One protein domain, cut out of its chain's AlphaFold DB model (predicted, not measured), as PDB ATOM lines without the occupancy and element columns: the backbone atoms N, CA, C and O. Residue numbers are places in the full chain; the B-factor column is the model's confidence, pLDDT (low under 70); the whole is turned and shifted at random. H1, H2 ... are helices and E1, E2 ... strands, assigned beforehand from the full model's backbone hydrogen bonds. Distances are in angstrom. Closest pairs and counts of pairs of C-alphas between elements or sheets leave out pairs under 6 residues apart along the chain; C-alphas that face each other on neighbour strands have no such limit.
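Overview. This is residues 924 to 1107 of the 1159 residues of the protein "Hypothetical protein" of Symbiodinium sp. CCMP2592 (UniProt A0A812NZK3). One long, strongly twisted sheet of eight strands runs through this domain, its strand lines turning by 174 degrees from edge to edge, and it curls round helix H4. The short helix H5 packs over the other end of the sheet, at E7, while H1 and H3 touch each other and only graze the sheet, and the small H2 is not on it. The 184 printed residues include five named helices and eight named strands, in the order H1 H2 E1 E2 E3 H3 E4 H4 E5 H5 E6 E7 E8; the sheet's order is E1 E2 E8 E5 E3 E4 E7 E6, all antiparallel. The class is mixed, helices and strands. The whole is compact, with a radius of gyration of the C-alphas of 16.0 A and spans of 43 by 36 by 33 A.

Along the chain. Find C-alpha 924 at (11.267, -15.632, 3.200); from there H1 runs 18.0 A to residue 936. H2 follows at residues 940 to 943, then E1 at 949 to 953, 13.2 A long, and E2 at 958 to 964, 19.1 A long. Look for E3 at residues 979 to 984, beginning at C-alpha 979 at (16.441, 6.732, 22.505) and running 16.8 A. H3 spans residues 987 to 996, 14.4 A; E4 spans 1017 to 1023, 17.1 A; H4 spans 1029 to 1040, 16.7 A. E5 takes residues 1049 to 1055, 19.8 A, and H5 residues 1067 to 1073, 9.8 A. Next come E6 at 1079 to 1081 and E7 at 1089 to 1092. E8, residues 1100 to 1106, covers 19.8 A and ends at C-alpha 1106 at (19.812, -9.426, 1.377).

Arrangement. Start with the sheet, at its edge strand E1: it forms a hairpin with E2, where N 951 and O 960 are 2.8 A apart. E2 pairs with E8 through N 961 and O 1103, 2.8 A, and E8 with E5 through N 1102 and O 1050, 2.8 A. E5 and E3 are antiparallel neighbours, with N 983 and O 1051 within hydrogen-bond range at 2.8 A. E4 is staggered: its residues 1021 to 1023 pair with E3, with N 982 and O 1021 at 2.9 A, and its residues 1017 to 1020 with E7, with N 1018 and O 1091 at 2.9 A. E7 forms a hairpin with E6, the other edge strand, where N 1080 and O 1090 are 2.9 A apart. E4, H4 and E5 make a split strand-helix-strand unit, two strands of one sheet that are not neighbours, with a helix between them along the chain and E3 between them in the sheet, and its crossover is right-handed. H4 is on the sheet, and its closest C-alphas to E3 are those of Leu 1039 and Gly 984, 5.7 A apart. H5 is on the sheet at a height of 8.4 A, only just over E7 alone, with 4 of its C-alphas on E7 and 2 on E4; it runs slantwise to the strands, at 47 degrees to E7 on the local plane. H1 and H3 touch, their closest C-alphas being those of Ser 936 and Thr 995, 4.8 A, at a steep tilt of 38 degrees, the same way. H2 is close to H1 but not clearly touching, with C-alphas 940 and 933 7.0 A apart. Every O i to N i+4 pair is within hydrogen-bond range in H1, H3, H4 and H5; H2 is too short for one.

Size, cuts and confidence. The two C-alphas farthest apart are those of Pro 954 and His 1012, 49.0 A. The printed part has no cut. Its long links are E2 to E3, H3 to E4 and E5 to H5; residues 997 to 1016, with no named element, lie 7 to 27 A from the mean of the C-alphas. The mean pLDDT of the printed part is 74.2, and 53 residues are under 70, among them 969 to 978 and 1002 to 1016.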
ATOM      1  N   ARG A 924      11.118 -14.869   1.962       70.25
ATOM      2  CA  ARG A 924      11.267 -15.632   3.200       70.25
ATOM      3  C   ARG A 924      10.915 -14.813   4.442       70.25
ATOM      4  O   ARG A 924      10.200 -15.317   5.312       70.25
ATOM      5  N   GLU A 925      11.434 -13.600   4.566       71.94
ATOM      6  CA  GLU A 925      11.253 -12.747   5.743       71.94
ATOM      7  C   GLU A 925       9.816 -12.217   5.815       71.94
ATOM      8  O   GLU A 925       9.208 -12.240   6.886       71.94
ATOM      9  N   VAL A 926       9.221 -11.875   4.665       68.56
ATOM     10  CA  VAL A 926       7.801 -11.493   4.568       68.56
ATOM     11  C   VAL A 926       6.892 -12.654   4.926       68.56
ATOM     12  O   VAL A 926       6.006 -12.499   5.761       68.56
ATOM     13  N   VAL A 927       7.136 -13.848   4.374       68.19
ATOM     14  CA  VAL A 927       6.368 -15.048   4.733       68.19
ATOM     15  C   VAL A 927       6.535 -15.372   6.219       68.19
ATOM     16  O   VAL A 927       5.592 -15.839   6.857       68.19
ATOM     17  N   THR A 928       7.701 -15.095   6.807       73.75
ATOM     18  CA  THR A 928       7.934 -15.278   8.246       73.75
ATOM     19  C   THR A 928       7.120 -14.289   9.080       73.75
ATOM     20  O   THR A 928       6.471 -14.714  10.042       73.75
ATOM     21  N   LEU A 929       7.096 -13.003   8.715       79.31
ATOM     22  CA  LEU A 929       6.262 -12.002   9.385       79.31
ATOM     23  C   LEU A 929       4.769 -12.317   9.208       79.31
ATOM     24  O   LEU A 929       4.051 -12.373  10.201       79.31
ATOM     25  N   ALA A 930       4.320 -12.625   7.989       71.50
ATOM     26  CA  ALA A 930       2.932 -12.968   7.684       71.50
ATOM     27  C   ALA A 930       2.464 -14.199   8.472       71.50
ATOM     28  O   ALA A 930       1.456 -14.142   9.174       71.50
ATOM     29  N   ARG A 931       3.239 -15.293   8.468       70.69
ATOM     30  CA  ARG A 931       2.948 -16.478   9.298       70.69
ATOM     31  C   ARG A 931       2.894 -16.139  10.783       70.69
ATOM     32  O   ARG A 931       2.073 -16.709  11.498       70.69
ATOM     33  N   SER A 932       3.744 -15.222  11.244       79.25
ATOM     34  CA  SER A 932       3.768 -14.815  12.649       79.25
ATOM     35  C   SER A 932       2.542 -13.985  13.030       79.25
ATOM     36  O   SER A 932       1.940 -14.250  14.068       79.25
ATOM     37  N   ILE A 933       2.126 -13.053  12.168       76.56
ATOM     38  CA  ILE A 933       0.896 -12.264  12.321       76.56
ATOM     39  C   ILE A 933      -0.316 -13.198  12.400       76.56
ATOM     40  O   ILE A 933      -1.089 -13.128  13.355       76.56
ATOM     41  N   LEU A 934      -0.428 -14.149  11.471       71.75
ATOM     42  CA  LEU A 934      -1.522 -15.123  11.451       71.75
ATOM     43  C   LEU A 934      -1.561 -16.012  12.687       71.75
ATOM     44  O   LEU A 934      -2.615 -16.192  13.293       71.75
ATOM     45  N   ALA A 935      -0.405 -16.543  13.085       71.25
ATOM     46  CA  ALA A 935      -0.294 -17.362  14.283       71.25
ATOM     47  C   ALA A 935      -0.638 -16.566  15.551       71.25
ATOM     48  O   ALA A 935      -1.179 -17.134  16.500       71.25
ATOM     49  N   SER A 936      -0.348 -15.260  15.562       75.81
ATOM     50  CA  SER A 936      -0.622 -14.383  16.700       75.81
ATOM     51  C   SER A 936      -2.084 -13.940  16.819       75.81
ATOM     52  O   SER A 936      -2.476 -13.508  17.900       75.81
ATOM     53  N   LYS A 937      -2.885 -14.083  15.749       76.75
ATOM     54  CA  LYS A 937      -4.298 -13.661  15.659       76.75
ATOM     55  C   LYS A 937      -4.548 -12.181  15.999       76.75
ATOM     56  O   LYS A 937      -5.647 -11.825  16.415       76.75
ATOM     57  N   ILE A 938      -3.544 -11.319  15.834       73.81
ATOM     58  CA  ILE A 938      -3.696  -9.876  16.059       73.81
ATOM     59  C   ILE A 938      -4.509  -9.226  14.924       73.81
ATOM     60  O   ILE A 938      -4.425  -9.688  13.779       73.81
ATOM     61  N   PRO A 939      -5.268  -8.147  15.194       72.81
ATOM     62  CA  PRO A 939      -5.998  -7.404  14.168       72.81
ATOM     63  C   PRO A 939      -5.021  -6.596  13.296       72.81
ATOM     64  O   PRO A 939      -4.853  -5.394  13.445       72.81
ATOM     65  N   TYR A 940      -4.329  -7.268  12.376       68.81
ATOM     66  CA  TYR A 940      -3.225  -6.674  11.613       68.81
ATOM     67  C   TYR A 940      -3.634  -5.431  10.805       68.81
ATOM     68  O   TYR A 940      -2.843  -4.498  10.701       68.81
ATOM     69  N   LYS A 941      -4.880  -5.370  10.310       64.44
ATOM     70  CA  LYS A 941      -5.415  -4.208   9.576       64.44
ATOM     71  C   LYS A 941      -5.479  -2.935  10.424       64.44
ATOM     72  O   LYS A 941      -5.337  -1.850   9.886       64.44
ATOM     73  N   THR A 942      -5.664  -3.057  11.740       65.44
ATOM     74  CA  THR A 942      -5.654  -1.906  12.654       65.44
ATOM     75  C   THR A 942      -4.261  -1.614  13.205       65.44
ATOM     76  O   THR A 942      -4.084  -0.596  13.862       65.44
ATOM     77  N   ILE A 943      -3.290  -2.502  12.978       68.12
ATOM     78  CA  ILE A 943      -1.937  -2.408  13.536       68.12
ATOM     79  C   ILE A 943      -0.946  -1.827  12.520       68.12
ATOM     80  O   ILE A 943      -0.069  -1.054  12.891       68.12
ATOM     81  N   PHE A 944      -1.108  -2.136  11.234       72.25
ATOM     82  CA  PHE A 944      -0.275  -1.619  10.143       72.25
ATOM     83  C   PHE A 944      -1.064  -0.595   9.311       72.25
ATOM     84  O   PHE A 944      -1.382  -0.846   8.155       72.25
ATOM     85  N   GLN A 945      -1.453   0.524   9.934       56.41
ATOM     86  CA  GLN A 945      -2.325   1.538   9.312       56.41
ATOM     87  C   GLN A 945      -1.591   2.557   8.426       56.41
ATOM     88  O   GLN A 945      -2.242   3.332   7.736       56.41
ATOM     89  N   HIS A 946      -0.257   2.588   8.457       62.19
ATOM     90  CA  HIS A 946       0.544   3.593   7.756       62.19
ATOM     91  C   HIS A 946       1.516   2.942   6.768       62.19
ATOM     92  O   HIS A 946       1.961   1.809   6.982       62.19
ATOM     93  N   ASP A 947       1.875   3.683   5.718       64.38
ATOM     94  CA  ASP A 947       2.726   3.188   4.639       64.38
ATOM     95  C   ASP A 947       4.132   2.808   5.124       64.38
ATOM     96  O   ASP A 947       4.767   3.492   5.936       64.38
ATOM     97  N   ALA A 948       4.629   1.684   4.610       67.81
ATOM     98  CA  ALA A 948       5.970   1.196   4.885       67.81
ATOM     99  C   ALA A 948       7.002   2.026   4.117       67.81
ATOM    100  O   ALA A 948       6.852   2.269   2.920       67.81
ATOM    101  N   LYS A 949       8.089   2.414   4.787       76.44
ATOM    102  CA  LYS A 949       9.215   3.102   4.142       76.44
ATOM    103  C   LYS A 949      10.278   2.092   3.736       76.44
ATOM    104  O   LYS A 949      10.705   1.291   4.566       76.44
ATOM    105  N   ALA A 950      10.739   2.155   2.491       71.81
ATOM    106  CA  ALA A 950      11.812   1.303   1.987       71.81
ATOM    107  C   ALA A 950      13.130   2.079   1.863       71.81
ATOM    108  O   ALA A 950      13.151   3.223   1.408       71.81
ATOM    109  N   TYR A 951      14.233   1.429   2.229       76.38
ATOM    110  CA  TYR A 951      15.590   1.958   2.126       76.38
ATOM    111  C   TYR A 951      16.507   0.915   1.487       76.38
ATOM    112  O   TYR A 951      16.438  -0.274   1.806       76.38
ATOM    113  N   ALA A 952      17.409   1.357   0.613       71.62
ATOM    114  CA  ALA A 952      18.492   0.529   0.095       71.62
ATOM    115  C   ALA A 952      19.799   0.892   0.809       71.62
ATOM    116  O   ALA A 952      20.147   2.067   0.914       71.62
ATOM    117  N   MET A 953      20.531  -0.119   1.278       74.69
ATOM    118  CA  MET A 953      21.853   0.012   1.893       74.69
ATOM    119  C   MET A 953      22.886  -0.756   1.053       74.69
ATOM    120  O   MET A 953      23.219  -1.901   1.376       74.69
ATOM    121  N   PRO A 954      23.411  -0.154  -0.034       64.31
ATOM    122  CA  PRO A 954      24.287  -0.846  -0.981       64.31
ATOM    123  C   PRO A 954      25.578  -1.363  -0.342       64.31
ATOM    124  O   PRO A 954      26.032  -2.457  -0.664       64.31
ATOM    125  N   GLN A 955      26.144  -0.604   0.602       65.12
ATOM    126  CA  GLN A 955      27.401  -0.941   1.284       65.12
ATOM    127  C   GLN A 955      27.293  -2.197   2.159       65.12
ATOM    128  O   GLN A 955      28.287  -2.888   2.368       65.12
ATOM    129  N   GLU A 956      26.095  -2.510   2.651       66.06
ATOM    130  CA  GLU A 956      25.842  -3.670   3.511       66.06
ATOM    131  C   GLU A 956      25.065  -4.782   2.798       66.06
ATOM    132  O   GLU A 956      24.709  -5.774   3.427       66.06
ATOM    133  N   ALA A 957      24.816  -4.634   1.491       75.44
ATOM    134  CA  ALA A 957      24.048  -5.579   0.684       75.44
ATOM    135  C   ALA A 957      22.640  -5.874   1.259       75.44
ATOM    136  O   ALA A 957      22.188  -7.025   1.269       75.44
ATOM    137  N   LEU A 958      21.938  -4.836   1.743       76.75
ATOM    138  CA  LEU A 958      20.621  -4.954   2.386       76.75
ATOM    139  C   LEU A 958      19.564  -3.995   1.812       76.75
ATOM    140  O   LEU A 958      19.842  -2.832   1.525       76.75
ATOM    141  N   HIS A 959      18.320  -4.473   1.746       75.44
ATOM    142  CA  HIS A 959      17.107  -3.659   1.636       75.44
ATOM    143  C   HIS A 959      16.356  -3.679   2.967       75.44
ATOM    144  O   HIS A 959      16.104  -4.754   3.517       75.44
ATOM    145  N   VAL A 960      15.989  -2.505   3.477       79.81
ATOM    146  CA  VAL A 960      15.320  -2.328   4.770       79.81
ATOM    147  C   VAL A 960      13.924  -1.771   4.549       79.81
ATOM    148  O   VAL A 960      13.767  -0.716   3.947       79.81
ATOM    149  N   TRP A 961      12.920  -2.449   5.087       79.62
ATOM    150  CA  TRP A 961      11.529  -2.011   5.082       79.62
ATOM    151  C   TRP A 961      11.111  -1.681   6.505       79.62
ATOM    152  O   TRP A 961      11.092  -2.564   7.360       79.62
ATOM    153  N   GLU A 962      10.818  -0.415   6.771       83.69
ATOM    154  CA  GLU A 962      10.333   0.089   8.052       83.69
ATOM    155  C   GLU A 962       8.808   0.154   8.027       83.69
ATOM    156  O   GLU A 962       8.226   0.980   7.327       83.69
ATOM    157  N   PHE A 963       8.174  -0.704   8.820       83.50
ATOM    158  CA  PHE A 963       6.738  -0.715   9.039       83.50
ATOM    159  C   PHE A 963       6.426   0.034  10.339       83.50
ATOM    160  O   PHE A 963       6.800  -0.448  11.418       83.50
ATOM    161  N   PRO A 964       5.772   1.204  10.270       78.81
ATOM    162  CA  PRO A 964       5.173   1.826  11.443       78.81
ATOM    163  C   PRO A 964       4.058   0.935  12.004       78.81
ATOM    164  O   PRO A 964       3.290   0.324  11.260       78.81
ATOM    165  N   VAL A 965       3.990   0.849  13.330       78.94
ATOM    166  CA  VAL A 965       3.049  -0.016  14.040       78.94
ATOM    167  C   VAL A 965       2.209   0.825  14.995       78.94
ATOM    168  O   VAL A 965       2.744   1.472  15.890       78.94
ATOM    169  N   ALA A 966       0.890   0.789  14.819       72.19
ATOM    170  CA  ALA A 966      -0.086   1.476  15.659       72.19
ATOM    171  C   ALA A 966      -0.872   0.474  16.523       72.19
ATOM    172  O   ALA A 966      -0.974  -0.706  16.196       72.19
ATOM    173  N   HIS A 967      -1.431   0.936  17.644       66.81
ATOM    174  CA  HIS A 967      -2.403   0.185  18.461       66.81
ATOM    175  C   HIS A 967      -1.986  -1.237  18.906       66.81
ATOM    176  O   HIS A 967      -2.840  -2.088  19.161       66.81
ATOM    177  N   MET A 968      -0.682  -1.515  19.034       73.12
ATOM    178  CA  MET A 968      -0.209  -2.772  19.623       73.12
ATOM    179  C   MET A 968      -0.564  -2.848  21.115       73.12
ATOM    180  O   MET A 968      -0.466  -1.836  21.810       73.12
ATOM    181  N   PRO A 969      -0.918  -4.036  21.641       61.81
ATOM    182  CA  PRO A 969      -1.205  -4.221  23.062       61.81
ATOM    183  C   PRO A 969       0.086  -4.089  23.893       61.81
ATOM    184  O   PRO A 969       0.755  -5.072  24.189       61.81
ATOM    185  N   GLY A 970       0.474  -2.864  24.248       65.56
ATOM    186  CA  GLY A 970       1.750  -2.552  24.899       65.56
ATOM    187  C   GLY A 970       1.718  -1.239  25.695       65.56
ATOM    188  O   GLY A 970       0.650  -0.652  25.848       65.56
ATOM    189  N   PRO A 971       2.863  -0.793  26.250       65.06
ATOM    190  CA  PRO A 971       2.956   0.449  27.029       65.06
ATOM    191  C   PRO A 971       2.469   1.687  26.251       65.06
ATOM    192  O   PRO A 971       2.647   1.742  25.035       65.06
ATOM    193  N   GLU A 972       1.884   2.672  26.946       63.53
ATOM    194  CA  GLU A 972       1.373   3.920  26.347       63.53
ATOM    195  C   GLU A 972       2.481   4.795  25.729       63.53
ATOM    196  O   GLU A 972       3.659   4.699  26.087       63.53
ATOM    197  N   GLU A 973       2.083   5.647  24.782       62.94
ATOM    198  CA  GLU A 973       2.957   6.591  24.081       62.94
ATOM    199  C   GLU A 973       3.594   7.597  25.045       62.94
ATOM    200  O   GLU A 973       2.909   8.220  25.853       62.94
ATOM    201  N   GLN A 974       4.916   7.769  24.967       63.34
ATOM    202  CA  GLN A 974       5.641   8.748  25.780       63.34
ATOM    203  C   GLN A 974       5.906  10.011  24.956       63.34
ATOM    204  O   GLN A 974       6.367   9.922  23.824       63.34
ATOM    205  N   THR A 975       5.663  11.190  25.536       51.81
ATOM    206  CA  THR A 975       5.747  12.495  24.845       51.81
ATOM    207  C   THR A 975       7.168  12.935  24.474       51.81
ATOM    208  O   THR A 975       7.333  13.811  23.631       51.81
ATOM    209  N   ASN A 976       8.202  12.326  25.064       63.94
ATOM    210  CA  ASN A 976       9.608  12.595  24.758       63.94
ATOM    211  C   ASN A 976      10.271  11.332  24.183       63.94
ATOM    212  O   ASN A 976      10.081  10.256  24.737       63.94
ATOM    213  N   CYS A 977      11.096  11.445  23.135       66.19
ATOM    214  CA  CYS A 977      11.740  10.304  22.454       66.19
ATOM    215  C   CYS A 977      13.275  10.432  22.453       66.19
ATOM    216  O   CYS A 977      13.874  10.839  21.462       66.19
ATOM    217  N   TYR A 978      13.934  10.070  23.559       69.62
ATOM    218  CA  TYR A 978      15.388  10.245  23.726       69.62
ATOM    219  C   TYR A 978      16.241   9.121  23.115       69.62
ATOM    220  O   TYR A 978      17.406   9.345  22.785       69.62
ATOM    221  N   TYR A 979      15.705   7.901  23.002       82.75
ATOM    222  CA  TYR A 979      16.441   6.732  22.505       82.75
ATOM    223  C   TYR A 979      15.607   5.894  21.545       82.75
ATOM    224  O   TYR A 979      14.457   5.581  21.838       82.75
ATOM    225  N   LEU A 980      16.228   5.435  20.458       86.38
ATOM    226  CA  LEU A 980      15.710   4.354  19.621       86.38
ATOM    227  C   LEU A 980      16.249   3.027  20.151       86.38
ATOM    228  O   LEU A 980      17.467   2.864  20.257       86.38
ATOM    229  N   TRP A 981      15.373   2.076  20.467       89.56
ATOM    230  CA  TRP A 981      15.765   0.723  20.863       89.56
ATOM    231  C   TRP A 981      15.352  -0.304  19.812       89.56
ATOM    232  O   TRP A 981      14.395  -0.109  19.068       89.56
ATOM    233  N   GLY A 982      16.078  -1.420  19.760       88.69
ATOM    234  CA  GLY A 982      15.783  -2.506  18.834       88.69
ATOM    235  C   GLY A 982      16.208  -3.876  19.353       88.69
ATOM    236  O   GLY A 982      17.182  -4.028  20.106       88.69
ATOM    237  N   HIS A 983      15.456  -4.888  18.935       88.75
ATOM    238  CA  HIS A 983      15.615  -6.277  19.330       88.75
ATOM    239  C   HIS A 983      15.422  -7.211  18.128       88.75
ATOM    240  O   HIS A 983      14.349  -7.284  17.533       88.75
ATOM    241  N   GLY A 984      16.476  -7.953  17.786       85.88
ATOM    242  CA  GLY A 984      16.408  -9.046  16.817       85.88
ATOM    243  C   GLY A 984      15.951 -10.345  17.485       85.88
ATOM    244  O   GLY A 984      16.459 -10.689  18.556       85.88
ATOM    245  N   THR A 985      15.019 -11.062  16.853       82.06
ATOM    246  CA  THR A 985      14.316 -12.213  17.452       82.06
ATOM    247  C   THR A 985      14.264 -13.438  16.523       82.06
ATOM    248  O   THR A 985      14.644 -13.374  15.353       82.06
ATOM    249  N   THR A 986      13.815 -14.586  17.037       82.81
ATOM    250  CA  THR A 986      13.527 -15.786  16.225       82.81
ATOM    251  C   THR A 986      12.085 -15.764  15.719       82.81
ATOM    252  O   THR A 986      11.270 -15.004  16.236       82.81
ATOM    253  N   ALA A 987      11.734 -16.603  14.739       75.38
ATOM    254  CA  ALA A 987      10.367 -16.655  14.205       75.38
ATOM    255  C   ALA A 987       9.333 -16.987  15.301       75.38
ATOM    256  O   ALA A 987       8.287 -16.353  15.390       75.38
ATOM    257  N   GLU A 988       9.648 -17.913  16.212       74.69
ATOM    258  CA  GLU A 988       8.784 -18.220  17.360       74.69
ATOM    259  C   GLU A 988       8.750 -17.082  18.390       74.69
ATOM    260  O   GLU A 988       7.713 -16.824  19.000       74.69
ATOM    261  N   GLY A 989       9.879 -16.391  18.585       80.75
ATOM    262  CA  GLY A 989       9.951 -15.212  19.443       80.75
ATOM    263  C   GLY A 989       9.109 -14.057  18.903       80.75
ATOM    264  O   GLY A 989       8.462 -13.370  19.686       80.75
ATOM    265  N   LEU A 990       9.065 -13.882  17.579       82.75
ATOM    266  CA  LEU A 990       8.235 -12.890  16.899       82.75
ATOM    267  C   LEU A 990       6.743 -13.161  17.118       82.75
ATOM    268  O   LEU A 990       6.029 -12.233  17.478       82.75
ATOM    269  N   VAL A 991       6.288 -14.417  17.011       81.06
ATOM    270  CA  VAL A 991       4.903 -14.794  17.366       81.06
ATOM    271  C   VAL A 991       4.587 -14.382  18.804       81.06
ATOM    272  O   VAL A 991       3.578 -13.731  19.045       81.06
ATOM    273  N   GLY A 992       5.472 -14.695  19.757       79.94
ATOM    274  CA  GLY A 992       5.282 -14.315  21.160       79.94
ATOM    275  C   GLY A 992       5.241 -12.799  21.386       79.94
ATOM    276  O   GLY A 992       4.417 -12.327  22.166       79.94
ATOM    277  N   ILE A 993       6.099 -12.042  20.695       85.38
ATOM    278  CA  ILE A 993       6.129 -10.574  20.757       85.38
ATOM    279  C   ILE A 993       4.841  -9.980  20.185       85.38
ATOM    280  O   ILE A 993       4.264  -9.099  20.811       85.38
ATOM    281  N   LEU A 994       4.373 -10.476  19.036       81.81
ATOM    282  CA  LEU A 994       3.145 -10.011  18.393       81.81
ATOM    283  C   LEU A 994       1.907 -10.344  19.237       81.81
ATOM    284  O   LEU A 994       1.092  -9.467  19.486       81.81
ATOM    285  N   THR A 995       1.805 -11.570  19.759       78.06
ATOM    286  CA  THR A 995       0.682 -11.988  20.615       78.06
ATOM    287  C   THR A 995       0.604 -11.198  21.922       78.06
ATOM    288  O   THR A 995      -0.491 -10.936  22.409       78.06
ATOM    289  N   LEU A 996       1.747 -10.845  22.522       76.00
ATOM    290  CA  LEU A 996       1.789 -10.155  23.818       76.00
ATOM    291  C   LEU A 996       1.945  -8.632  23.709       76.00
ATOM    292  O   LEU A 996       1.901  -7.970  24.740       76.00
ATOM    293  N   GLY A 997       2.226  -8.116  22.509       73.06
ATOM    294  CA  GLY A 997       2.572  -6.719  22.223       73.06
ATOM    295  C   GLY A 997       3.764  -6.152  23.004       73.06
ATOM    296  O   GLY A 997       3.912  -4.939  23.140       73.06
ATOM    297  N   ARG A 998       4.649  -7.024  23.506       79.94
ATOM    298  CA  ARG A 998       5.862  -6.650  24.252       79.94
ATOM    299  C   ARG A 998       6.971  -7.688  24.115       79.94
ATOM    300  O   ARG A 998       6.715  -8.876  23.909       79.94
ATOM    301  N   VAL A 999       8.220  -7.259  24.300       82.50
ATOM    302  CA  VAL A 999       9.382  -8.161  24.310       82.50
ATOM    303  C   VAL A 999       9.517  -8.844  25.669       82.50
ATOM    304  O   VAL A 999       9.701  -8.196  26.697       82.50
ATOM    305  N   ILE A1000       9.450 -10.176  25.669       71.94
ATOM    306  CA  ILE A1000       9.476 -10.988  26.891       71.94
ATOM    307  C   ILE A1000      10.823 -10.834  27.619       71.94
ATOM    308  O   ILE A1000      11.899 -10.866  27.012       71.94
ATOM    309  N   ARG A1001      10.756 -10.735  28.952       72.69
ATOM    310  CA  ARG A1001      11.914 -10.683  29.861       72.69
ATOM    311  C   ARG A1001      12.927 -11.785  29.559       72.69
ATOM    312  O   ARG A1001      12.576 -12.944  29.329       72.69
ATOM    313  N   SER A1002      14.211 -11.446  29.646       66.38
ATOM    314  CA  SER A1002      15.266 -12.456  29.535       66.38
ATOM    315  C   SER A1002      15.212 -13.409  30.734       66.38
ATOM    316  O   SER A1002      15.170 -12.969  31.881       66.38
ATOM    317  N   SER A1003      15.175 -14.722  30.483       52.94
ATOM    318  CA  SER A1003      14.992 -15.717  31.544       52.94
ATOM    319  C   SER A1003      16.160 -15.711  32.541       52.94
ATOM    320  O   SER A1003      17.331 -15.660  32.165       52.94
ATOM    321  N   ALA A1004      15.846 -15.859  33.831       46.44
ATOM    322  CA  ALA A1004      16.813 -16.015  34.925       46.44
ATOM    323  C   ALA A1004      17.659 -17.311  34.842       46.44
ATOM    324  O   ALA A1004      18.423 -17.631  35.747       46.44
ATOM    325  N   GLU A1005      17.565 -18.071  33.748       38.62
ATOM    326  CA  GLU A1005      18.316 -19.312  33.527       38.62
ATOM    327  C   GLU A1005      19.820 -19.063  33.255       38.62
ATOM    328  O   GLU A1005      20.586 -20.019  33.158       38.62
ATOM    329  N   ALA A1006      20.273 -17.800  33.201       37.84
ATOM    330  CA  ALA A1006      21.689 -17.445  33.063       37.84
ATOM    331  C   ALA A1006      22.467 -17.311  34.394       37.84
ATOM    332  O   ALA A1006      23.688 -17.450  34.371       37.84
ATOM    333  N   VAL A1007      21.825 -17.091  35.553       39.34
ATOM    334  CA  VAL A1007      22.501 -17.013  36.869       39.34
ATOM    335  C   VAL A1007      21.519 -17.418  37.977       39.34
ATOM    336  O   VAL A1007      20.390 -16.951  38.001       39.34
ATOM    337  N   HIS A1008      21.944 -18.276  38.911       42.12
ATOM    338  CA  HIS A1008      21.168 -18.662  40.096       42.12
ATOM    339  C   HIS A1008      20.864 -17.454  41.001       42.12
ATOM    340  O   HIS A1008      21.662 -17.136  41.882       42.12
ATOM    341  N   VAL A1009      19.714 -16.812  40.811       42.06
ATOM    342  CA  VAL A1009      19.196 -15.757  41.695       42.06
ATOM    343  C   VAL A1009      17.944 -16.272  42.416       42.06
ATOM    344  O   VAL A1009      17.246 -17.152  41.909       42.06
ATOM    345  N   ALA A1010      17.720 -15.799  43.645       44.38
ATOM    346  CA  ALA A1010      16.633 -16.232  44.521       44.38
ATOM    347  C   ALA A1010      15.233 -15.930  43.925       44.38
ATOM    348  O   ALA A1010      15.099 -14.982  43.154       44.38
ATOM    349  N   PRO A1011      14.174 -16.679  44.302       41.88
ATOM    350  CA  PRO A1011      12.834 -16.577  43.700       41.88
ATOM    351  C   PRO A1011      12.143 -15.205  43.791       41.88
ATOM    352  O   PRO A1011      11.173 -14.986  43.075       41.88
ATOM    353  N   HIS A1012      12.619 -14.297  44.648       44.34
ATOM    354  CA  HIS A1012      12.020 -12.974  44.868       44.34
ATOM    355  C   HIS A1012      12.640 -11.861  44.004       44.34
ATOM    356  O   HIS A1012      12.142 -10.738  43.993       44.34
ATOM    357  N   ASP A1013      13.710 -12.153  43.258       50.84
ATOM    358  CA  ASP A1013      14.394 -11.173  42.413       50.84
ATOM    359  C   ASP A1013      13.959 -11.323  40.948       50.84
ATOM    360  O   ASP A1013      14.597 -11.970  40.116       50.84
ATOM    361  N   HIS A1014      12.803 -10.741  40.631       57.78
ATOM    362  CA  HIS A1014      12.295 -10.699  39.264       57.78
ATOM    363  C   HIS A1014      13.127  -9.720  38.420       57.78
ATOM    364  O   HIS A1014      13.139  -8.514  38.672       57.78
ATOM    365  N   VAL A1015      13.814 -10.230  37.394       59.75
ATOM    366  CA  VAL A1015      14.446  -9.406  36.353       59.75
ATOM    367  C   VAL A1015      13.342  -8.836  35.465       59.75
ATOM    368  O   VAL A1015      12.649  -9.594  34.793       59.75
ATOM    369  N   CYS A1016      13.161  -7.514  35.468       65.19
ATOM    370  CA  CYS A1016      12.081  -6.820  34.748       65.19
ATOM    371  C   CYS A1016      12.499  -6.302  33.360       65.19
ATOM    372  O   CYS A1016      11.843  -5.414  32.815       65.19
ATOM    373  N   SER A1017      13.601  -6.808  32.798       80.62
ATOM    374  CA  SER A1017      14.171  -6.309  31.545       80.62
ATOM    375  C   SER A1017      14.415  -7.381  30.488       80.62
ATOM    376  O   SER A1017      14.553  -8.579  30.765       80.62
ATOM    377  N   PHE A1018      14.489  -6.918  29.245       85.75
ATOM    378  CA  PHE A1018      15.018  -7.658  28.110       85.75
ATOM    379  C   PHE A1018      16.294  -6.983  27.595       85.75
ATOM    380  O   PHE A1018      16.574  -5.824  27.900       85.75
ATOM    381  N   TYR A1019      17.094  -7.727  26.831       86.38
ATOM    382  CA  TYR A1019      18.352  -7.226  26.280       86.38
ATOM    383  C   TYR A1019      18.231  -6.938  24.786       86.38
ATOM    384  O   TYR A1019      17.858  -7.821  24.007       86.38
ATOM    385  N   GLY A1020      18.617  -5.727  24.397       84.69
ATOM    386  CA  GLY A1020      18.648  -5.247  23.018       84.69
ATOM    387  C   GLY A1020      19.821  -4.296  22.786       84.69
ATOM    388  O   GLY A1020      20.812  -4.314  23.526       84.69
ATOM    389  N   LYS A1021      19.707  -3.465  21.752       86.81
ATOM    390  CA  LYS A1021      20.566  -2.290  21.563       86.81
ATOM    391  C   LYS A1021      19.710  -1.027  21.652       86.81
ATOM    392  O   LYS A1021      18.515  -1.091  21.374       86.81
ATOM    393  N   ALA A1022      20.322   0.092  22.031       86.75
ATOM    394  CA  ALA A1022      19.697   1.408  21.983       86.75
ATOM    395  C   ALA A1022      20.695   2.470  21.492       86.75
ATOM    396  O   ALA A1022      21.902   2.313  21.688       86.75
ATOM    397  N   THR A1023      20.199   3.530  20.851       83.31
ATOM    398  CA  THR A1023      20.999   4.656  20.336       83.31
ATOM    399  C   THR A1023      20.308   6.002  20.586       83.31
ATOM    400  O   THR A1023      19.083   6.074  20.548       83.31
ATOM    401  N   GLN A1024      21.099   7.055  20.848       76.62
ATOM    402  CA  GLN A1024      20.635   8.451  20.996       76.62
ATOM    403  C   GLN A1024      20.570   9.207  19.668       76.62
ATOM    404  O   GLN A1024      20.033  10.309  19.611       76.62
ATOM    405  N   HIS A1025      21.124   8.644  18.594       66.88
ATOM    406  CA  HIS A1025      21.124   9.275  17.273       66.88
ATOM    407  C   HIS A1025      19.783   9.018  16.573       66.88
ATOM    408  O   HIS A1025      19.718   8.371  15.532       66.88
ATOM    409  N   VAL A1026      18.700   9.461  17.214       58.28
ATOM    410  CA  VAL A1026      17.309   9.143  16.865       58.28
ATOM    411  C   VAL A1026      16.826   9.925  15.635       58.28
ATOM    412  O   VAL A1026      15.953   9.455  14.910       58.28
ATOM    413  N   HIS A1027      17.419  11.096  15.384       58.06
ATOM    414  CA  HIS A1027      16.935  12.072  14.402       58.06
ATOM    415  C   HIS A1027      17.626  12.007  13.029       58.06
ATOM    416  O   HIS A1027      17.198  12.705  12.118       58.06
ATOM    417  N   TYR A1028      18.666  11.179  12.855       65.25
ATOM    418  CA  TYR A1028      19.403  11.067  11.588       65.25
ATOM    419  C   TYR A1028      19.174   9.692  10.944       65.25
ATOM    420  O   TYR A1028      19.536   8.664  11.524       65.25
ATOM    421  N   GLU A1029      18.557   9.653   9.757       64.19
ATOM    422  CA  GLU A1029      18.078   8.399   9.150       64.19
ATOM    423  C   GLU A1029      19.197   7.395   8.837       64.19
ATOM    424  O   GLU A1029      19.026   6.204   9.092       64.19
ATOM    425  N   GLU A1030      20.372   7.848   8.391       62.88
ATOM    426  CA  GLU A1030      21.512   6.952   8.130       62.88
ATOM    427  C   GLU A1030      21.997   6.237   9.401       62.88
ATOM    428  O   GLU A1030      22.277   5.038   9.385       62.88
ATOM    429  N   SER A1031      22.015   6.941  10.539       70.69
ATOM    430  CA  SER A1031      22.401   6.362  11.835       70.69
ATOM    431  C   SER A1031      21.365   5.359  12.356       70.69
ATOM    432  O   SER A1031      21.720   4.382  13.020       70.69
ATOM    433  N   LYS A1032      20.080   5.574  12.042       77.62
ATOM    434  CA  LYS A1032      18.983   4.638  12.336       77.62
ATOM    435  C   LYS A1032      19.137   3.341  11.532       77.62
ATOM    436  O   LYS A1032      18.993   2.260  12.100       77.62
ATOM    437  N   LEU A1033      19.455   3.429  10.242       80.06
ATOM    438  CA  LEU A1033      19.590   2.256   9.372       80.06
ATOM    439  C   LEU A1033      20.825   1.404   9.710       80.06
ATOM    440  O   LEU A1033      20.692   0.191   9.884       80.06
ATOM    441  N   ASP A1034      21.984   2.030   9.942       79.00
ATOM    442  CA  ASP A1034      23.196   1.350  10.437       79.00
ATOM    443  C   ASP A1034      22.945   0.645  11.790       79.00
ATOM    444  O   ASP A1034      23.362  -0.496  12.029       79.00
ATOM    445  N   PHE A1035      22.169   1.275  12.679       84.44
ATOM    446  CA  PHE A1035      21.750   0.663  13.941       84.44
ATOM    447  C   PHE A1035      20.910  -0.612  13.740       84.44
ATOM    448  O   PHE A1035      21.171  -1.631  14.397       84.44
ATOM    449  N   VAL A1036      19.919  -0.578  12.844       82.44
ATOM    450  CA  VAL A1036      19.028  -1.719  12.575       82.44
ATOM    451  C   VAL A1036      19.778  -2.850  11.861       82.44
ATOM    452  O   VAL A1036      19.621  -4.016  12.238       82.44
ATOM    453  N   SER A1037      20.665  -2.543  10.915       82.69
ATOM    454  CA  SER A1037      21.499  -3.554  10.254       82.69
ATOM    455  C   SER A1037      22.405  -4.311  11.233       82.69
ATOM    456  O   SER A1037      22.479  -5.547  11.229       82.69
ATOM    457  N   LYS A1038      23.007  -3.605  12.197       82.00
ATOM    458  CA  LYS A1038      23.787  -4.226  13.283       82.00
ATOM    459  C   LYS A1038      22.958  -5.136  14.194       82.00
ATOM    460  O   LYS A1038      23.541  -5.919  14.956       82.00
ATOM    461  N   LEU A1039      21.632  -5.001  14.209       80.62
ATOM    462  CA  LEU A1039      20.710  -5.906  14.902       80.62
ATOM    463  C   LEU A1039      20.266  -7.071  14.013       80.62
ATOM    464  O   LEU A1039      20.059  -8.165  14.539       80.62
ATOM    465  N   HIS A1040      20.174  -6.875  12.696       79.06
ATOM    466  CA  HIS A1040      19.930  -7.946  11.730       79.06
ATOM    467  C   HIS A1040      21.039  -9.000  11.747       79.06
ATOM    468  O   HIS A1040      20.759 -10.180  11.922       79.06
ATOM    469  N   HIS A1041      22.299  -8.569  11.733       75.75
ATOM    470  CA  HIS A1041      23.461  -9.462  11.803       75.75
ATOM    471  C   HIS A1041      23.704 -10.085  13.195       75.75
ATOM    472  O   HIS A1041      24.677 -10.811  13.413       75.75
ATOM    473  N   SER A1042      22.839  -9.812  14.176       73.31
ATOM    474  CA  SER A1042      22.925 -10.422  15.503       73.31
ATOM    475  C   SER A1042      22.585 -11.910  15.438       73.31
ATOM    476  O   SER A1042      21.553 -12.291  14.897       73.31
ATOM    477  N   THR A1043      23.355 -12.764  16.125       61.97
ATOM    478  CA  THR A1043      23.084 -14.216  16.202       61.97
ATOM    479  C   THR A1043      21.714 -14.570  16.800       61.97
ATOM    480  O   THR A1043      21.326 -15.736  16.786       61.97
ATOM    481  N   LYS A1044      21.013 -13.597  17.403       65.81
ATOM    482  CA  LYS A1044      19.650 -13.757  17.931       65.81
ATOM    483  C   LYS A1044      18.555 -13.526  16.882       65.81
ATOM    484  O   LYS A1044      17.439 -13.982  17.111       65.81
ATOM    485  N   ASN A1045      18.851 -12.852  15.769       77.81
ATOM    486  CA  ASN A1045      17.869 -12.566  14.731       77.81
ATOM    487  C   ASN A1045      17.859 -13.665  13.663       77.81
ATOM    488  O   ASN A1045      18.539 -13.568  12.648       77.81
ATOM    489  N   SER A1046      17.092 -14.729  13.893       76.75
ATOM    490  CA  SER A1046      16.868 -15.762  12.871       76.75
ATOM    491  C   SER A1046      15.559 -15.566  12.101       76.75
ATOM    492  O   SER A1046      15.264 -16.367  11.216       76.75
ATOM    493  N   ALA A1047      14.748 -14.573  12.485       74.62
ATOM    494  CA  ALA A1047      13.505 -14.222  11.800       74.62
ATOM    495  C   ALA A1047      13.733 -13.308  10.587       74.62
ATOM    496  O   ALA A1047      12.838 -13.194   9.759       74.62
ATOM    497  N   GLY A1048      14.888 -12.635  10.510       75.81
ATOM    498  CA  GLY A1048      15.129 -11.561   9.539       75.81
ATOM    499  C   GLY A1048      14.338 -10.281   9.844       75.81
ATOM    500  O   GLY A1048      14.318  -9.358   9.035       75.81
ATOM    501  N   VAL A1049      13.728 -10.204  11.033       83.75
ATOM    502  CA  VAL A1049      12.853  -9.113  11.478       83.75
ATOM    503  C   VAL A1049      13.414  -8.505  12.761       83.75
ATOM    504  O   VAL A1049      13.758  -9.220  13.707       83.75
ATOM    505  N   VAL A1050      13.519  -7.179  12.798       89.31
ATOM    506  CA  VAL A1050      13.903  -6.411  13.987       89.31
ATOM    507  C   VAL A1050      12.674  -5.677  14.502       89.31
ATOM    508  O   VAL A1050      11.980  -5.018  13.740       89.31
ATOM    509  N   VAL A1051      12.414  -5.776  15.803       89.50
ATOM    510  CA  VAL A1051      11.314  -5.068  16.467       89.50
ATOM    511  C   VAL A1051      11.901  -3.985  17.362       89.50
ATOM    512  O   VAL A1051      12.899  -4.236  18.045       89.50
ATOM    513  N   GLY A1052      11.306  -2.799  17.387       89.12
ATOM    514  CA  GLY A1052      11.775  -1.723  18.252       89.12
ATOM    515  C   GLY A1052      10.813  -0.552  18.349       89.12
ATOM    516  O   GLY A1052       9.668  -0.620  17.912       89.12
ATOM    517  N   GLY A1053      11.294   0.520  18.958       86.81
ATOM    518  CA  GLY A1053      10.499   1.708  19.236       86.81
ATOM    519  C   GLY A1053      11.311   2.754  19.982       86.81
ATOM    520  O   GLY A1053      12.543   2.658  20.067       86.81
ATOM    521  N   TYR A1054      10.626   3.748  20.528       83.50
ATOM    522  CA  TYR A1054      11.261   4.861  21.223       83.50
ATOM    523  C   TYR A1054      11.160   4.730  22.748       83.50
ATOM    524  O   TYR A1054      10.274   4.076  23.293       83.50
ATOM    525  N   LEU A1055      12.122   5.328  23.453       81.69
ATOM    526  CA  LEU A1055      12.154   5.428  24.913       81.69
ATOM    527  C   LEU A1055      12.315   6.889  25.330       81.69
ATOM    528  O   LEU A1055      13.277   7.551  24.931       81.69
ATOM    529  N   GLY A1056      11.428   7.363  26.203       70.88
ATOM    530  CA  GLY A1056      11.409   8.739  26.697       70.88
ATOM    531  C   GLY A1056      12.226   9.013  27.945       70.88
ATOM    532  O   GLY A1056      11.942   9.962  28.670       70.88
ATOM    533  N   SER A1057      13.254   8.207  28.216       71.69
ATOM    534  CA  SER A1057      14.059   8.332  29.431       71.69
ATOM    535  C   SER A1057      15.557   8.279  29.142       71.69
ATOM    536  O   SER A1057      16.011   7.525  28.278       71.69
ATOM    537  N   ALA A1058      16.333   9.060  29.896       76.94
ATOM    538  CA  ALA A1058      17.788   8.992  29.876       76.94
ATOM    539  C   ALA A1058      18.288   7.633  30.397       76.94
ATOM    540  O   ALA A1058      17.677   6.998  31.260       76.94
ATOM    541  N   HIS A1059      19.435   7.186  29.885       86.25
ATOM    542  CA  HIS A1059      20.023   5.930  30.329       86.25
ATOM    543  C   HIS A1059      20.776   6.062  31.652       86.25
ATOM    544  O   HIS A1059      21.418   7.072  31.933       86.25
ATOM    545  N   HIS A1060      20.806   4.972  32.414       88.00
ATOM    546  CA  HIS A1060      21.719   4.810  33.537       88.00
ATOM    547  C   HIS A1060      22.940   3.980  33.116       88.00
ATOM    548  O   HIS A1060      22.795   2.873  32.592       88.00
ATOM    549  N   LYS A1061      24.160   4.481  33.342       86.75
ATOM    550  CA  LYS A1061      25.393   3.712  33.087       86.75
ATOM    551  C   LYS A1061      25.646   2.742  34.238       86.75
ATOM    552  O   LYS A1061      25.936   3.166  35.354       86.75
ATOM    553  N   SER A1062      25.563   1.442  33.965       83.06
ATOM    554  CA  SER A1062      25.864   0.417  34.965       83.06
ATOM    555  C   SER A1062      27.353   0.425  35.325       83.06
ATOM    556  O   SER A1062      28.214   0.517  34.451       83.06
ATOM    557  N   LYS A1063      27.671   0.254  36.613       81.88
ATOM    558  CA  LYS A1063      29.055   0.080  37.097       81.88
ATOM    559  C   LYS A1063      29.570  -1.358  36.935       81.88
ATOM    560  O   LYS A1063      30.735  -1.632  37.200       81.88
ATOM    561  N   SER A1064      28.710  -2.293  36.523       77.19
ATOM    562  CA  SER A1064      29.028  -3.718  36.381       77.19
ATOM    563  C   SER A1064      28.484  -4.286  35.072       77.19
ATOM    564  O   SER A1064      27.366  -3.973  34.671       77.19
ATOM    565  N   SER A1065      29.245  -5.180  34.436       76.75
ATOM    566  CA  SER A1065      28.837  -5.910  33.226       76.75
ATOM    567  C   SER A1065      27.983  -7.161  33.513       76.75
ATOM    568  O   SER A1065      27.858  -8.052  32.663       76.75
ATOM    569  N   SER A1066      27.484  -7.306  34.746       80.12
ATOM    570  CA  SER A1066      26.645  -8.429  35.171       80.12
ATOM    571  C   SER A1066      25.214  -8.245  34.678       80.12
ATOM    572  O   SER A1066      24.549  -7.291  35.067       80.12
ATOM    573  N   THR A1067      24.695  -9.203  33.905       72.50
ATOM    574  CA  THR A1067      23.302  -9.193  33.419       72.50
ATOM    575  C   THR A1067      22.267  -9.252  34.548       72.50
ATOM    576  O   THR A1067      21.134  -8.806  34.401       72.50
ATOM    577  N   VAL A1068      22.616  -9.791  35.713       72.44
ATOM    578  CA  VAL A1068      21.705  -9.744  36.868       72.44
ATOM    579  C   VAL A1068      21.659  -8.331  37.434       72.44
ATOM    580  O   VAL A1068      20.586  -7.802  37.701       72.44
ATOM    581  N   HIS A1069      22.826  -7.704  37.575       78.94
ATOM    582  CA  HIS A1069      22.930  -6.348  38.098       78.94
ATOM    583  C   HIS A1069      22.271  -5.333  37.154       78.94
ATOM    584  O   HIS A1069      21.441  -4.546  37.591       78.94
ATOM    585  N   GLU A1070      22.559  -5.425  35.854       82.81
ATOM    586  CA  GLU A1070      21.916  -4.646  34.789       82.81
ATOM    587  C   GLU A1070      20.388  -4.826  34.825       82.81
ATOM    588  O   GLU A1070      19.638  -3.851  34.809       82.81
ATOM    589  N   GLY A1071      19.918  -6.070  34.964       78.56
ATOM    590  CA  GLY A1071      18.495  -6.387  35.055       78.56
ATOM    591  C   GLY A1071      17.799  -5.877  36.320       78.56
ATOM    592  O   GLY A1071      16.618  -5.533  36.270       78.56
ATOM    593  N   HIS A1072      18.510  -5.789  37.445       79.94
ATOM    594  CA  HIS A1072      17.994  -5.194  38.682       79.94
ATOM    595  C   HIS A1072      17.978  -3.670  38.634       79.94
ATOM    596  O   HIS A1072      17.020  -3.069  39.114       79.94
ATOM    597  N   LEU A1073      18.981  -3.037  38.018       82.31
ATOM    598  CA  LEU A1073      18.968  -1.591  37.781       82.31
ATOM    599  C   LEU A1073      17.757  -1.183  36.938       82.31
ATOM    600  O   LEU A1073      17.185  -0.119  37.167       82.31
ATOM    601  N   CYS A1074      17.285  -2.069  36.052       81.94
ATOM    602  CA  CYS A1074      16.046  -1.855  35.319       81.94
ATOM    603  C   CYS A1074      14.781  -1.795  36.193       81.94
ATOM    604  O   CYS A1074      13.738  -1.419  35.670       81.94
ATOM    605  N   LYS A1075      14.821  -2.111  37.499       79.75
ATOM    606  CA  LYS A1075      13.708  -1.834  38.433       79.75
ATOM    607  C   LYS A1075      13.557  -0.335  38.719       79.75
ATOM    608  O   LYS A1075      12.446   0.128  38.943       79.75
ATOM    609  N   PHE A1076      14.657   0.419  38.649       81.50
ATOM    610  CA  PHE A1076      14.706   1.851  38.969       81.50
ATOM    611  C   PHE A1076      14.879   2.722  37.724       81.50
ATOM    612  O   PHE A1076      14.211   3.740  37.597       81.50
ATOM    613  N   HIS A1077      15.625   2.247  36.725       85.50
ATOM    614  CA  HIS A1077      15.856   2.966  35.468       85.50
ATOM    615  C   HIS A1077      15.181   2.266  34.271       85.50
ATOM    616  O   HIS A1077      15.197   1.036  34.214       85.50
ATOM    617  N   PRO A1078      14.562   2.983  33.316       83.31
ATOM    618  CA  PRO A1078      13.948   2.359  32.135       83.31
ATOM    619  C   PRO A1078      14.964   1.763  31.152       83.31
ATOM    620  O   PRO A1078      14.689   0.741  30.523       83.31
ATOM    621  N   LEU A1079      16.149   2.370  31.058       88.62
ATOM    622  CA  LEU A1079      17.218   1.978  30.145       88.62
ATOM    623  C   LEU A1079      18.564   1.961  30.878       88.62
ATOM    624  O   LEU A1079      18.950   2.945  31.507       88.62
ATOM    625  N   VAL A1080      19.291   0.846  30.791       87.62
ATOM    626  CA  VAL A1080      20.594   0.671  31.447       87.62
ATOM    627  C   VAL A1080      21.654   0.294  30.413       87.62
ATOM    628  O   VAL A1080      21.523  -0.708  29.706       87.62
ATOM    629  N   HIS A1081      22.721   1.091  30.345       87.44
ATOM    630  CA  HIS A1081      23.863   0.850  29.465       87.44
ATOM    631  C   HIS A1081      24.908  -0.018  30.168       87.44
ATOM    632  O   HIS A1081      25.368   0.314  31.267       87.44
ATOM    633  N   SER A1082      25.292  -1.126  29.533       80.06
ATOM    634  CA  SER A1082      26.321  -2.026  30.052       80.06
ATOM    635  C   SER A1082      27.727  -1.468  29.795       80.06
ATOM    636  O   SER A1082      28.012  -1.068  28.669       80.06
ATOM    637  N   PRO A1083      28.658  -1.538  30.768       77.56
ATOM    638  CA  PRO A1083      30.072  -1.245  30.535       77.56
ATOM    639  C   PRO A1083      30.801  -2.390  29.796       77.56
ATOM    640  O   PRO A1083      32.019  -2.349  29.646       77.56
ATOM    641  N   SER A1084      30.093  -3.448  29.371       69.19
ATOM    642  CA  SER A1084      30.682  -4.570  28.628       69.19
ATOM    643  C   SER A1084      31.135  -4.177  27.218       69.19
ATOM    644  O   SER A1084      30.506  -3.358  26.550       69.19
ATOM    645  N   GLY A1085      32.195  -4.832  26.725       58.41
ATOM    646  CA  GLY A1085      32.718  -4.618  25.368       58.41
ATOM    647  C   GLY A1085      31.707  -4.883  24.242       58.41
ATOM    648  O   GLY A1085      31.839  -4.307  23.166       58.41
ATOM    649  N   ASP A1086      30.657  -5.673  24.504       59.84
ATOM    650  CA  ASP A1086      29.589  -5.993  23.544       59.84
ATOM    651  C   ASP A1086      28.536  -4.869  23.397       59.84
ATOM    652  O   ASP A1086      27.602  -5.004  22.602       59.84
ATOM    653  N   LYS A1087      28.647  -3.776  24.177       65.62
ATOM    654  CA  LYS A1087      27.765  -2.588  24.154       65.62
ATOM    655  C   LYS A1087      26.259  -2.915  24.168       65.62
ATOM    656  O   LYS A1087      25.458  -2.272  23.489       65.62
ATOM    657  N   ARG A1088      25.855  -3.952  24.914       78.94
ATOM    658  CA  ARG A1088      24.443  -4.354  25.050       78.94
ATOM    659  C   ARG A1088      23.686  -3.443  26.021       78.94
ATOM    660  O   ARG A1088      24.264  -2.920  26.974       78.94
ATOM    661  N   TRP A1089      22.379  -3.333  25.816       87.38
ATOM    662  CA  TRP A1089      21.493  -2.494  26.619       87.38
ATOM    663  C   TRP A1089      20.420  -3.346  27.287       87.38
ATOM    664  O   TRP A1089      19.865  -4.251  26.658       87.38
ATOM    665  N   ALA A1090      20.141  -3.066  28.560       87.69
ATOM    666  CA  ALA A1090      19.007  -3.644  29.269       87.69
ATOM    667  C   ALA A1090      17.849  -2.641  29.248       87.69
ATOM    668  O   ALA A1090      18.005  -1.499  29.679       87.69
ATOM    669  N   VAL A1091      16.700  -3.073  28.732       87.50
ATOM    670  CA  VAL A1091      15.492  -2.255  28.578       87.50
ATOM    671  C   VAL A1091      14.409  -2.820  29.484       87.50
ATOM    672  O   VAL A1091      14.135  -4.022  29.447       87.50
ATOM    673  N   ARG A1092      13.798  -1.977  30.320       86.25
ATOM    674  CA  ARG A1092      12.658  -2.377  31.152       86.25
ATOM    675  C   ARG A1092      11.488  -2.752  30.241       86.25
ATOM    676  O   ARG A1092      11.083  -1.961  29.399       86.25
ATOM    677  N   GLU A1093      10.909  -3.929  30.460       79.81
ATOM    678  CA  GLU A1093       9.781  -4.441  29.665       79.81
ATOM    679  C   GLU A1093       8.613  -3.445  29.611       79.81
ATOM    680  O   GLU A1093       8.076  -3.193  28.542       79.81
ATOM    681  N   ALA A1094       8.267  -2.831  30.747       76.06
ATOM    682  CA  ALA A1094       7.174  -1.863  30.842       76.06
ATOM    683  C   ALA A1094       7.450  -0.518  30.140       76.06
ATOM    684  O   ALA A1094       6.551   0.307  30.068       76.06
ATOM    685  N   ALA A1095       8.676  -0.275  29.666       78.25
ATOM    686  CA  ALA A1095       9.038   0.952  28.960       78.25
ATOM    687  C   ALA A1095       9.232   0.738  27.450       78.25
ATOM    688  O   ALA A1095       9.104   1.684  26.685       78.25
ATOM    689  N   GLY A1096       9.550  -0.482  27.007       76.62
ATOM    690  CA  GLY A1096       9.842  -0.780  25.603       76.62
ATOM    691  C   GLY A1096       8.585  -0.922  24.746       76.62
ATOM    692  O   GLY A1096       8.231  -2.048  24.390       76.62
ATOM    693  N   ARG A1097       7.930   0.197  24.414       81.50
ATOM    694  CA  ARG A1097       6.839   0.231  23.427       81.50
ATOM    695  C   ARG A1097       7.371  -0.131  22.041       81.50
ATOM    696  O   ARG A1097       8.491   0.238  21.683       81.50
ATOM    697  N   ILE A1098       6.588  -0.915  21.305       86.81
ATOM    698  CA  ILE A1098       6.899  -1.337  19.940       86.81
ATOM    699  C   ILE A1098       6.174  -0.390  18.994       86.81
ATOM    700  O   ILE A1098       4.966  -0.513  18.817       86.81
ATOM    701  N   ASP A1099       6.926   0.523  18.392       80.94
ATOM    702  CA  ASP A1099       6.401   1.504  17.438       80.94
ATOM    703  C   ASP A1099       6.771   1.133  15.993       80.94
ATOM    704  O   ASP A1099       6.187   1.644  15.037       80.94
ATOM    705  N   LYS A1100       7.784   0.271  15.810       86.25
ATOM    706  CA  LYS A1100       8.367  -0.039  14.501       86.25
ATOM    707  C   LYS A1100       8.781  -1.499  14.370       86.25
ATOM    708  O   LYS A1100       9.344  -2.107  15.288       86.25
ATOM    709  N   ILE A1101       8.560  -2.040  13.177       88.06
ATOM    710  CA  ILE A1101       9.083  -3.336  12.748       88.06
ATOM    711  C   ILE A1101       9.898  -3.119  11.478       88.06
ATOM    712  O   ILE A1101       9.395  -2.576  10.501       88.06
ATOM    713  N   TRP A1102      11.152  -3.569  11.475       89.56
ATOM    714  CA  TRP A1102      12.001  -3.549  10.290       89.56
ATOM    715  C   TRP A1102      12.163  -4.951   9.710       89.56
ATOM    716  O   TRP A1102      12.536  -5.884  10.429       89.56
ATOM    717  N   ILE A1103      11.942  -5.087   8.405       83.88
ATOM    718  CA  ILE A1103      12.280  -6.283   7.625       83.88
ATOM    719  C   ILE A1103      13.546  -5.978   6.834       83.88
ATOM    720  O   ILE A1103      13.599  -4.981   6.120       83.88
ATOM    721  N   LEU A1104      14.562  -6.830   6.955       83.31
ATOM    722  CA  LEU A1104      15.828  -6.655   6.245       83.31
ATOM    723  C   LEU A1104      16.061  -7.860   5.338       83.31
ATOM    724  O   LEU A1104      16.069  -8.994   5.810       83.31
ATOM    725  N   SER A1105      16.217  -7.607   4.041       75.75
ATOM    726  CA  SER A1105      16.422  -8.621   2.998       75.75
ATOM    727  C   SER A1105      17.778  -8.423   2.324       75.75
ATOM    728  O   SER A1105      18.160  -7.289   2.045       75.75
ATOM    729  N   SER A1106      18.507  -9.507   2.048       68.06
ATOM    730  CA  SER A1106      19.812  -9.426   1.377       68.06
ATOM    731  C   SER A1106      19.672  -9.207  -0.133       68.06
ATOM    732  O   SER A1106      18.887  -9.890  -0.798       68.06
ATOM    733  N   THR A1107      20.474  -8.290  -0.681       57.97
ATOM    734  CA  THR A1107      20.505  -7.934  -2.111       57.97
ATOM    735  C   THR A1107      21.057  -9.050  -3.004       57.97
ATOM    736  O   THR A1107      20.855  -9.006  -4.213       57.97
TER     737      THR A1107